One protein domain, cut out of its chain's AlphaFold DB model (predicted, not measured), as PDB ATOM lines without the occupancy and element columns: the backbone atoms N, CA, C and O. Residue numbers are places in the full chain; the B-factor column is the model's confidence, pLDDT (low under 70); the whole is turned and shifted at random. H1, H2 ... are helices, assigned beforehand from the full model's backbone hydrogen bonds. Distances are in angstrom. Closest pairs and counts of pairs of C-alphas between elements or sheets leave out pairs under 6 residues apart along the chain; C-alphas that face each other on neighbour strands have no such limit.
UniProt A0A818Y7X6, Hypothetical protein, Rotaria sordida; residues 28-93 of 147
ATOM      1  N   TYR A  28     -16.689 -14.626 -13.799       91.75
ATOM      2  CA  TYR A  28     -16.825 -16.083 -13.790       91.75
ATOM      3  C   TYR A  28     -17.628 -16.594 -12.587       91.75
ATOM      4  O   TYR A  28     -18.362 -17.565 -12.727       91.75
ATOM      5  N   ARG A  29     -17.526 -15.947 -11.417       90.81
ATOM      6  CA  ARG A  29     -18.305 -16.320 -10.228       90.81
ATOM      7  C   ARG A  29     -19.796 -16.109 -10.475       90.81
ATOM      8  O   ARG A  29     -20.575 -16.994 -10.150       90.81
ATOM      9  N   ILE A  30     -20.167 -14.978 -11.078       92.25
ATOM     10  CA  ILE A  30     -21.562 -14.685 -11.441       92.25
ATOM     11  C   ILE A  30     -22.089 -15.738 -12.409       92.25
ATOM     12  O   ILE A  30     -23.108 -16.365 -12.139       92.25
ATOM     13  N   PHE A  31     -21.343 -15.996 -13.485       94.06
ATOM     14  CA  PHE A  31     -21.681 -17.048 -14.440       94.06
ATOM     15  C   PHE A  31     -21.855 -18.411 -13.757       94.06
ATOM     16  O   PHE A  31     -22.856 -19.080 -13.968       94.06
ATOM     17  N   PHE A  32     -20.910 -18.812 -12.908       92.19
ATOM     18  CA  PHE A  32     -20.937 -20.106 -12.232       92.19
ATOM     19  C   PHE A  32     -22.159 -20.264 -11.315       92.19
ATOM     20  O   PHE A  32     -22.780 -21.326 -11.303       92.19
ATOM     21  N   THR A  33     -22.528 -19.220 -10.569       90.75
ATOM     22  CA  THR A  33     -23.724 -19.231  -9.715       90.75
ATOM     23  C   THR A  33     -25.007 -19.283 -10.541       90.75
ATOM     24  O   THR A  33     -25.884 -20.087 -10.237       90.75
ATOM     25  N   GLU A  34     -25.108 -18.478 -11.606       92.19
ATOM     26  CA  GLU A  34     -26.282 -18.482 -12.490       92.19
ATOM     27  C   GLU A  34     -26.464 -19.841 -13.177       92.19
ATOM     28  O   GLU A  34     -27.576 -20.357 -13.233       92.19
ATOM     29  N   GLN A  35     -25.382 -20.460 -13.658       92.12
ATOM     30  CA  GLN A  35     -25.481 -21.769 -14.301       92.12
ATOM     31  C   GLN A  35     -25.863 -22.872 -13.309       92.12
ATOM     32  O   GLN A  35     -26.749 -23.653 -13.623       92.12
ATOM     33  N   GLN A  36     -25.283 -22.911 -12.103       88.44
ATOM     34  CA  GLN A  36     -25.696 -23.877 -11.068       88.44
ATOM     35  C   GLN A  36     -27.169 -23.747 -10.674       88.44
ATOM     36  O   GLN A  36     -27.842 -24.753 -10.469       88.44
ATOM     37  N   ALA A  37     -27.685 -22.521 -10.579       87.62
ATOM     38  CA  ALA A  37     -29.086 -22.304 -10.234       87.62
ATOM     39  C   ALA A  37     -30.039 -22.799 -11.336       87.62
ATOM     40  O   ALA A  37     -31.110 -23.318 -11.034       87.62
ATOM     41  N   ASN A  38     -29.640 -22.659 -12.602       87.75
ATOM     42  CA  ASN A  38     -30.519 -22.891 -13.747       87.75
ATOM     43  C   ASN A  38     -30.393 -24.291 -14.369       87.75
ATOM     44  O   ASN A  38     -31.245 -24.674 -15.168       87.75
ATOM     45  N   ARG A  39     -29.339 -25.051 -14.049       86.00
ATOM     46  CA  ARG A  39     -29.010 -26.316 -14.720       86.00
ATOM     47  C   ARG A  39     -29.075 -27.494 -13.755       86.00
ATOM     48  O   ARG A  39     -28.206 -27.687 -12.909       86.00
ATOM     49  N   THR A  40     -30.120 -28.304 -13.884       81.38
ATOM     50  CA  THR A  40     -30.315 -29.512 -13.065       81.38
ATOM     51  C   THR A  40     -29.373 -30.648 -13.464       81.38
ATOM     52  O   THR A  40     -29.027 -31.475 -12.621       81.38
ATOM     53  N   ASP A  41     -28.892 -30.647 -14.710       84.00
ATOM     54  CA  ASP A  41     -27.948 -31.615 -15.277       84.00
ATOM     55  C   ASP A  41     -26.569 -31.574 -14.612       84.00
ATOM     56  O   ASP A  41     -25.901 -32.600 -14.505       84.00
ATOM     57  N   ILE A  42     -26.151 -30.409 -14.115       84.75
ATOM     58  CA  ILE A  42     -24.875 -30.268 -13.404       84.75
ATOM     59  C   ILE A  42     -25.017 -30.482 -11.895       84.75
ATOM     60  O   ILE A  42     -24.033 -30.806 -11.237       84.75
ATOM     61  N   ASN A  43     -26.225 -30.365 -11.339       79.81
ATOM     62  CA  ASN A  43     -26.450 -30.491  -9.896       79.81
ATOM     63  C   ASN A  43     -26.252 -31.923  -9.381       79.81
ATOM     64  O   ASN A  43     -25.958 -32.112  -8.202       79.81
ATOM     65  N   SER A  44     -26.357 -32.921 -10.259       86.19
ATOM     66  CA  SER A  44     -26.042 -34.322  -9.960       86.19
ATOM     67  C   SER A  44     -24.539 -34.636 -10.001       86.19
ATOM     68  O   SER A  44     -24.116 -35.663  -9.472       86.19
ATOM     69  N   MET A  45     -23.717 -33.769 -10.604       89.19
ATOM     70  CA  MET A  45     -22.267 -33.959 -10.694       89.19
ATOM     71  C   MET A  45     -21.572 -33.580  -9.384       89.19
ATOM     72  O   MET A  45     -22.066 -32.752  -8.618       89.19
ATOM     73  N   SER A  46     -20.365 -34.099  -9.144       92.12
ATOM     74  CA  SER A  46     -19.559 -33.626  -8.012       92.12
ATOM     75  C   SER A  46     -19.118 -32.170  -8.212       92.12
ATOM     76  O   SER A  46     -18.892 -31.720  -9.336       92.12
ATOM     77  N   THR A  47     -18.876 -31.422  -7.129       89.12
ATOM     78  CA  THR A  47     -18.430 -30.014  -7.212       89.12
ATOM     79  C   THR A  47     -17.194 -29.833  -8.104       89.12
ATOM     80  O   THR A  47     -17.070 -28.847  -8.831       89.12
ATOM     81  N   LYS A  48     -16.265 -30.800  -8.092       91.00
ATOM     82  CA  LYS A  48     -15.045 -30.756  -8.912       91.00
ATOM     83  C   LYS A  48     -15.352 -30.914 -10.403       91.00
ATOM     84  O   LYS A  48     -14.687 -30.283 -11.228       91.00
ATOM     85  N   GLU A  49     -16.327 -31.744 -10.746       92.25
ATOM     86  CA  GLU A  49     -16.787 -31.949 -12.121       92.25
ATOM     87  C   GLU A  49     -17.592 -30.754 -12.613       92.25
ATOM     88  O   GLU A  49     -17.266 -30.225 -13.675       92.25
ATOM     89  N   GLN A  50     -18.518 -30.242 -11.797       91.00
ATOM     90  CA  GLN A  50     -19.263 -29.012 -12.083       91.00
ATOM     91  C   GLN A  50     -18.316 -27.855 -12.414       91.00
ATOM     92  O   GLN A  50     -18.461 -27.183 -13.435       91.00
ATOM     93  N   MET A  51     -17.273 -27.661 -11.598       90.00
ATOM     94  CA  MET A  51     -16.252 -26.645 -11.855       90.00
ATOM     95  C   MET A  51     -15.519 -26.860 -13.179       90.00
ATOM     96  O   MET A  51     -15.300 -25.897 -13.914       90.00
ATOM     97  N   LYS A  52     -15.111 -28.093 -13.497       93.81
ATOM     98  CA  LYS A  52     -14.426 -28.389 -14.764       93.81
ATOM     99  C   LYS A  52     -15.334 -28.121 -15.961       93.81
ATOM    100  O   LYS A  52     -14.897 -27.461 -16.904       93.81
ATOM    101  N   PHE A  53     -16.573 -28.595 -15.893       92.81
ATOM    102  CA  PHE A  53     -17.572 -28.453 -16.941       92.81
ATOM    103  C   PHE A  53     -17.892 -26.979 -17.204       92.81
ATOM    104  O   PHE A  53     -17.638 -26.471 -18.297       92.81
ATOM    105  N   LEU A  54     -18.294 -26.241 -16.167       93.44
ATOM    106  CA  LEU A  54     -18.629 -24.822 -16.290       93.44
ATOM    107  C   LEU A  54     -17.418 -23.966 -16.672       93.44
ATOM    108  O   LEU A  54     -17.551 -22.954 -17.358       93.44
ATOM    109  N   ARG A  55     -16.198 -24.357 -16.285       93.62
ATOM    110  CA  ARG A  55     -14.983 -23.673 -16.755       93.62
ATOM    111  C   ARG A  55     -14.729 -23.900 -18.245       93.62
ATOM    112  O   ARG A  55     -14.235 -22.986 -18.908       93.62
ATOM    113  N   ALA A  56     -15.031 -25.086 -18.766       94.69
ATOM    114  CA  ALA A  56     -14.940 -25.362 -20.195       94.69
ATOM    115  C   ALA A  56     -15.985 -24.552 -20.976       94.69
ATOM    116  O   ALA A  56     -15.632 -23.910 -21.963       94.69
ATOM    117  N   GLU A  57     -17.229 -24.493 -20.496       93.62
ATOM    118  CA  GLU A  57     -18.277 -23.667 -21.108       93.62
ATOM    119  C   GLU A  57     -17.929 -22.181 -21.084       93.62
ATOM    120  O   GLU A  57     -17.986 -21.514 -22.116       93.62
ATOM    121  N   TRP A  58     -17.444 -21.675 -19.948       94.31
ATOM    122  CA  TRP A  58     -16.981 -20.295 -19.853       94.31
ATOM    123  C   TRP A  58     -15.910 -19.970 -20.896       94.31
ATOM    124  O   TRP A  58     -15.905 -18.887 -21.477       94.31
ATOM    125  N   ARG A  59     -14.983 -20.896 -21.173       93.88
ATOM    126  CA  ARG A  59     -13.959 -20.682 -22.203       93.88
ATOM    127  C   ARG A  59     -14.568 -20.558 -23.598       93.88
ATOM    128  O   ARG A  59     -14.099 -19.694 -24.334       93.88
ATOM    129  N   LYS A  60     -15.617 -21.328 -23.898       96.00
ATOM    130  CA  LYS A  60     -16.336 -21.315 -25.182       96.00
ATOM    131  C   LYS A  60     -17.167 -20.047 -25.415       96.00
ATOM    132  O   LYS A  60     -17.422 -19.716 -26.565       96.00
ATOM    133  N   LEU A  61     -17.564 -19.326 -24.361       93.50
ATOM    134  CA  LEU A  61     -18.326 -18.080 -24.512       93.50
ATOM    135  C   LEU A  61     -17.556 -17.011 -25.297       93.50
ATOM    136  O   LEU A  61     -16.345 -16.821 -25.102       93.50
ATOM    137  N   SER A  62     -18.285 -16.241 -26.102       95.50
ATOM    138  CA  SER A  62     -17.741 -15.096 -26.833       95.50
ATOM    139  C   SER A  62     -17.347 -13.952 -25.889       95.50
ATOM    140  O   SER A  62     -17.780 -13.872 -24.733       95.50
ATOM    141  N   ALA A  63     -16.511 -13.031 -26.376       92.31
ATOM    142  CA  ALA A  63     -16.119 -11.848 -25.608       92.31
ATOM    143  C   ALA A  63     -17.332 -10.983 -25.222       92.31
ATOM    144  O   ALA A  63     -17.382 -10.476 -24.102       92.31
ATOM    145  N   GLN A  64     -18.328 -10.883 -26.108       92.50
ATOM    146  CA  GLN A  64     -19.575 -10.157 -25.863       92.50
ATOM    147  C   GLN A  64     -20.406 -10.812 -24.753       92.50
ATOM    148  O   GLN A  64     -20.816 -10.131 -23.818       92.50
ATOM    149  N   GLN A  65     -20.571 -12.138 -24.773       91.88
ATOM    150  CA  GLN A  65     -21.276 -12.860 -23.706       91.88
ATOM    151  C   GLN A  65     -20.571 -12.687 -22.355       91.88
ATOM    152  O   GLN A  65     -21.202 -12.380 -21.343       91.88
ATOM    153  N   LYS A  66     -19.237 -12.805 -22.339       91.69
ATOM    154  CA  LYS A  66     -18.415 -12.558 -21.143       91.69
ATOM    155  C   LYS A  66     -18.538 -11.118 -20.641       91.69
ATOM    156  O   LYS A  66     -18.431 -10.897 -19.434       91.69
ATOM    157  N   GLN A  67     -18.751 -10.149 -21.531       91.06
ATOM    158  CA  GLN A  67     -18.896  -8.742 -21.168       91.06
ATOM    159  C   GLN A  67     -20.145  -8.500 -20.316       91.06
ATOM    160  O   GLN A  67     -20.055  -7.778 -19.325       91.06
ATOM    161  N   THR A  68     -21.264  -9.164 -20.612       93.12
ATOM    162  CA  THR A  68     -22.480  -9.084 -19.786       93.12
ATOM    163  C   THR A  68     -22.201  -9.489 -18.337       93.12
ATOM    164  O   THR A  68     -22.565  -8.776 -17.403       93.12
ATOM    165  N   TYR A  69     -21.464 -10.584 -18.132       92.62
ATOM    166  CA  TYR A  69     -21.078 -11.035 -16.792       92.62
ATOM    167  C   TYR A  69     -20.070 -10.105 -16.108       92.62
ATOM    168  O   TYR A  69     -20.093  -9.973 -14.886       92.62
ATOM    169  N   LYS A  70     -19.196  -9.436 -16.872       89.81
ATOM    170  CA  LYS A  70     -18.293  -8.406 -16.334       89.81
ATOM    171  C   LYS A  70     -19.055  -7.175 -15.851       89.81
ATOM    172  O   LYS A  70     -18.712  -6.654 -14.796       89.81
ATOM    173  N   ILE A  71     -20.081  -6.740 -16.584       90.06
ATOM    174  CA  ILE A  71     -20.938  -5.615 -16.182       90.06
ATOM    175  C   ILE A  71     -21.699  -5.977 -14.902       90.06
ATOM    176  O   ILE A  71     -21.597  -5.248 -13.921       90.06
ATOM    177  N   LYS A  72     -22.347  -7.152 -14.860       90.19
ATOM    178  CA  LYS A  72     -23.027  -7.649 -13.649       90.19
ATOM    179  C   LYS A  72     -22.089  -7.719 -12.438       90.19
ATOM    180  O   LYS A  72     -22.442  -7.286 -11.347       90.19
ATOM    181  N   ALA A  73     -20.872  -8.226 -12.633       88.81
ATOM    182  CA  ALA A  73     -19.867  -8.282 -11.577       88.81
ATOM    183  C   ALA A  73     -19.427  -6.884 -11.106       88.81
ATOM    184  O   ALA A  73     -19.221  -6.676  -9.911       88.81
ATOM    185  N   ALA A  74     -19.289  -5.920 -12.021       85.69
ATOM    186  CA  ALA A  74     -18.981  -4.535 -11.672       85.69
ATOM    187  C   ALA A  74     -20.104  -3.898 -10.838       85.69
ATOM    188  O   ALA A  74     -19.811  -3.283  -9.813       85.69
ATOM    189  N   ASP A  75     -21.366  -4.112 -11.214       85.75
ATOM    190  CA  ASP A  75     -22.519  -3.628 -10.450       85.75
ATOM    191  C   ASP A  75     -22.581  -4.246  -9.052       85.75
ATOM    192  O   ASP A  75     -22.680  -3.515  -8.068       85.75
ATOM    193  N   GLU A  76     -22.426  -5.565  -8.915       82.50
ATOM    194  CA  GLU A  76     -22.439  -6.220  -7.598       82.50
ATOM    195  C   GLU A  76     -21.299  -5.720  -6.694       82.50
ATOM    196  O   GLU A  76     -21.469  -5.543  -5.483       82.50
ATOM    197  N   ASN A  77     -20.134  -5.429  -7.276       79.12
ATOM    198  CA  ASN A  77     -19.031  -4.814  -6.545       79.12
ATOM    199  C   ASN A  77     -19.360  -3.379  -6.109       79.12
ATOM    200  O   ASN A  77     -19.034  -3.002  -4.980       79.12
ATOM    201  N   ASN A  78     -20.025  -2.597  -6.960       74.44
ATOM    202  CA  ASN A  78     -20.466  -1.243  -6.627       74.44
ATOM    203  C   ASN A  78     -21.520  -1.253  -5.511       74.44
ATOM    204  O   ASN A  78     -21.392  -0.480  -4.561       74.44
ATOM    205  N   HIS A  79     -22.490  -2.170  -5.562       66.69
ATOM    206  CA  HIS A  79     -23.472  -2.377  -4.493       66.69
ATOM    207  C   HIS A  79     -22.795  -2.728  -3.166       66.69
ATOM    208  O   HIS A  79     -23.009  -2.036  -2.175       66.69
ATOM    209  N   GLN A  80     -21.864  -3.686  -3.154       67.00
ATOM    210  CA  GLN A  80     -21.125  -4.022  -1.931       67.00
ATOM    211  C   GLN A  80     -20.315  -2.846  -1.364       67.00
ATOM    212  O   GLN A  80     -20.108  -2.765  -0.152       67.00
ATOM    213  N   ILE A  81     -19.799  -1.953  -2.211       64.94
ATOM    214  CA  ILE A  81     -19.089  -0.749  -1.755       64.94
ATOM    215  C   ILE A  81     -20.071   0.248  -1.132       64.94
ATOM    216  O   ILE A  81     -19.749   0.842  -0.102       64.94
ATOM    217  N   LEU A  82     -21.247   0.435  -1.735       61.81
ATOM    218  CA  LEU A  82     -22.299   1.307  -1.206       61.81
ATOM    219  C   LEU A  82     -22.851   0.777   0.124       61.81
ATOM    220  O   LEU A  82     -22.910   1.534   1.090       61.81
ATOM    221  N   ASP A  83     -23.122  -0.524   0.222       61.47
ATOM    222  CA  ASP A  83     -23.583  -1.161   1.460       61.47
ATOM    223  C   ASP A  83     -22.550  -1.000   2.581       61.47
ATOM    224  O   ASP A  83     -22.881  -0.578   3.687       61.47
ATOM    225  N   LYS A  84     -21.261  -1.226   2.292       61.19
ATOM    226  CA  LYS A  84     -20.183  -1.014   3.276       61.19
ATOM    227  C   LYS A  84     -20.119   0.430   3.777       61.19
ATOM    228  O   LYS A  84     -19.889   0.629   4.968       61.19
ATOM    229  N   LYS A  85     -20.320   1.419   2.898       61.66
ATOM    230  CA  LYS A  85     -20.351   2.843   3.281       61.66
ATOM    231  C   LYS A  85     -21.532   3.147   4.206       61.66
ATOM    232  O   LYS A  85     -21.353   3.873   5.185       61.66
ATOM    233  N   ASN A  86     -22.689   2.542   3.945       57.94
ATOM    234  CA  ASN A  86     -23.881   2.705   4.775       57.94
ATOM    235  C   ASN A  86     -23.697   2.058   6.162       57.94
ATOM    236  O   ASN A  86     -23.885   2.736   7.169       57.94
ATOM    237  N   LEU A  87     -23.168   0.828   6.240       57.34
ATOM    238  CA  LEU A  87     -22.875   0.169   7.527       57.34
ATOM    239  C   LEU A  87     -21.846   0.928   8.386       57.34
ATOM    240  O   LEU A  87     -21.941   0.932   9.616       57.34
ATOM    241  N   THR A  88     -20.841   1.570   7.778       55.06
ATOM    242  CA  THR A  88     -19.903   2.417   8.537       55.06
ATOM    243  C   THR A  88     -20.553   3.692   9.064       55.06
ATOM    244  O   THR A  88     -20.163   4.164  10.128       55.06
ATOM    245  N   SER A  89     -21.555   4.225   8.364       52.56
ATOM    246  CA  SER A  89     -22.268   5.432   8.780       52.56
ATOM    247  C   SER A  89     -23.145   5.168  10.015       52.56
ATOM    248  O   SER A  89     -23.100   5.941  10.974       52.56
ATOM    249  N   ASP A  90     -23.834   4.023  10.062       50.91
ATOM    250  CA  ASP A  90     -24.658   3.614  11.216       50.91
ATOM    251  C   ASP A  90     -23.812   3.258  12.455       50.91
ATOM    252  O   ASP A  90     -24.179   3.532  13.605       50.91
ATOM    253  N   ARG A  91     -22.610   2.705  12.240       49.72
ATOM    254  CA  ARG A  91     -21.653   2.427  13.324       49.72
ATOM    255  C   ARG A  91     -21.076   3.702  13.954       49.72
ATOM    256  O   ARG A  91     -20.742   3.694  15.135       49.72
ATOM    257  N   ILE A  92     -20.963   4.796  13.199       49.47
ATOM    258  CA  ILE A  92     -20.484   6.078  13.739       49.47
ATOM    259  C   ILE A  92     -21.590   6.753  14.569       49.47
ATOM    260  O   ILE A  92     -21.307   7.229  15.669       49.47
ATOM    261  N   GLN A  93     -22.852   6.706  14.122       50.38
ATOM    262  CA  GLN A  93     -23.989   7.292  14.856       50.38
ATOM    263  C   GLN A  93     -24.295   6.599  16.195       50.38
ATOM    264  O   GLN A  93     -24.780   7.239  17.126       50.38
TER     265      GLN A  93
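This is residues 28 to 93 of the 147 residues of the protein "Hypothetical protein" of Rotaria sordida (UniProt A0A818Y7X6). A long helix, H4, and a shorter one, H3, make a V joined at its corner by a tight link, and H1 sits between the two arms and touches both. Residues 77 to 93 of H4 stick out as a free arm, which makes the length, while the short H2 lies between H1 and H3 along the chain. The printed part has 66 residues with four named helices, H1 to H4 in order, and no named strand; the class is all helix. It is only just extended, close to loose, with a radius of gyration of the C-alphas of 16.3 A and spans of 49 by 28 by 17 A.

H1, residues 28 to 38, and H2, residues 40 to 43, are close but not clearly touching; their closest C-alphas, of Gln 36 and Asn 43, are 6.8 A apart. H3, residues 47 to 60, touches H1 with residues 54 to 58 alone; the closest C-alphas, of Phe 32 and Leu 54, are 6.6 A apart. These two run opposite ways at a steep tilt of 68 degrees, only just short of about perpendicular. H4, residues 63 to 93, touches H1 with residues 69 to 73 alone, about perpendicular at 81 degrees; the closest C-alphas, of Phe 31 and Tyr 69, are 6.5 A apart. H3 and H4 are close but not clearly touching, at a steep tilt of 59 degrees, opposite ways, with the C-alphas of Trp 58 and Lys 66 closest at 8.0 A. H2 and H4 are apart. Every O i to N i+4 pair is within hydrogen-bond range in H1 and H3, and 26 of 27 are in H4; H2 is too short for such a pair.

H1 begins at C-alpha 28 (-16.825, -16.083, -13.790) and is 15.3 A long; H2 is 5.1 A. H3 is 20.1 A long and H4 45.4 A, ending at C-alpha 93 (-23.989, 7.292, 14.856).

The two farthest C-alphas, of Lys 60 and Gln 93, are 49.8 A apart. The printed part has no cut, and its three links are tight. The model's pLDDT is under 70 at residues 79 to 93.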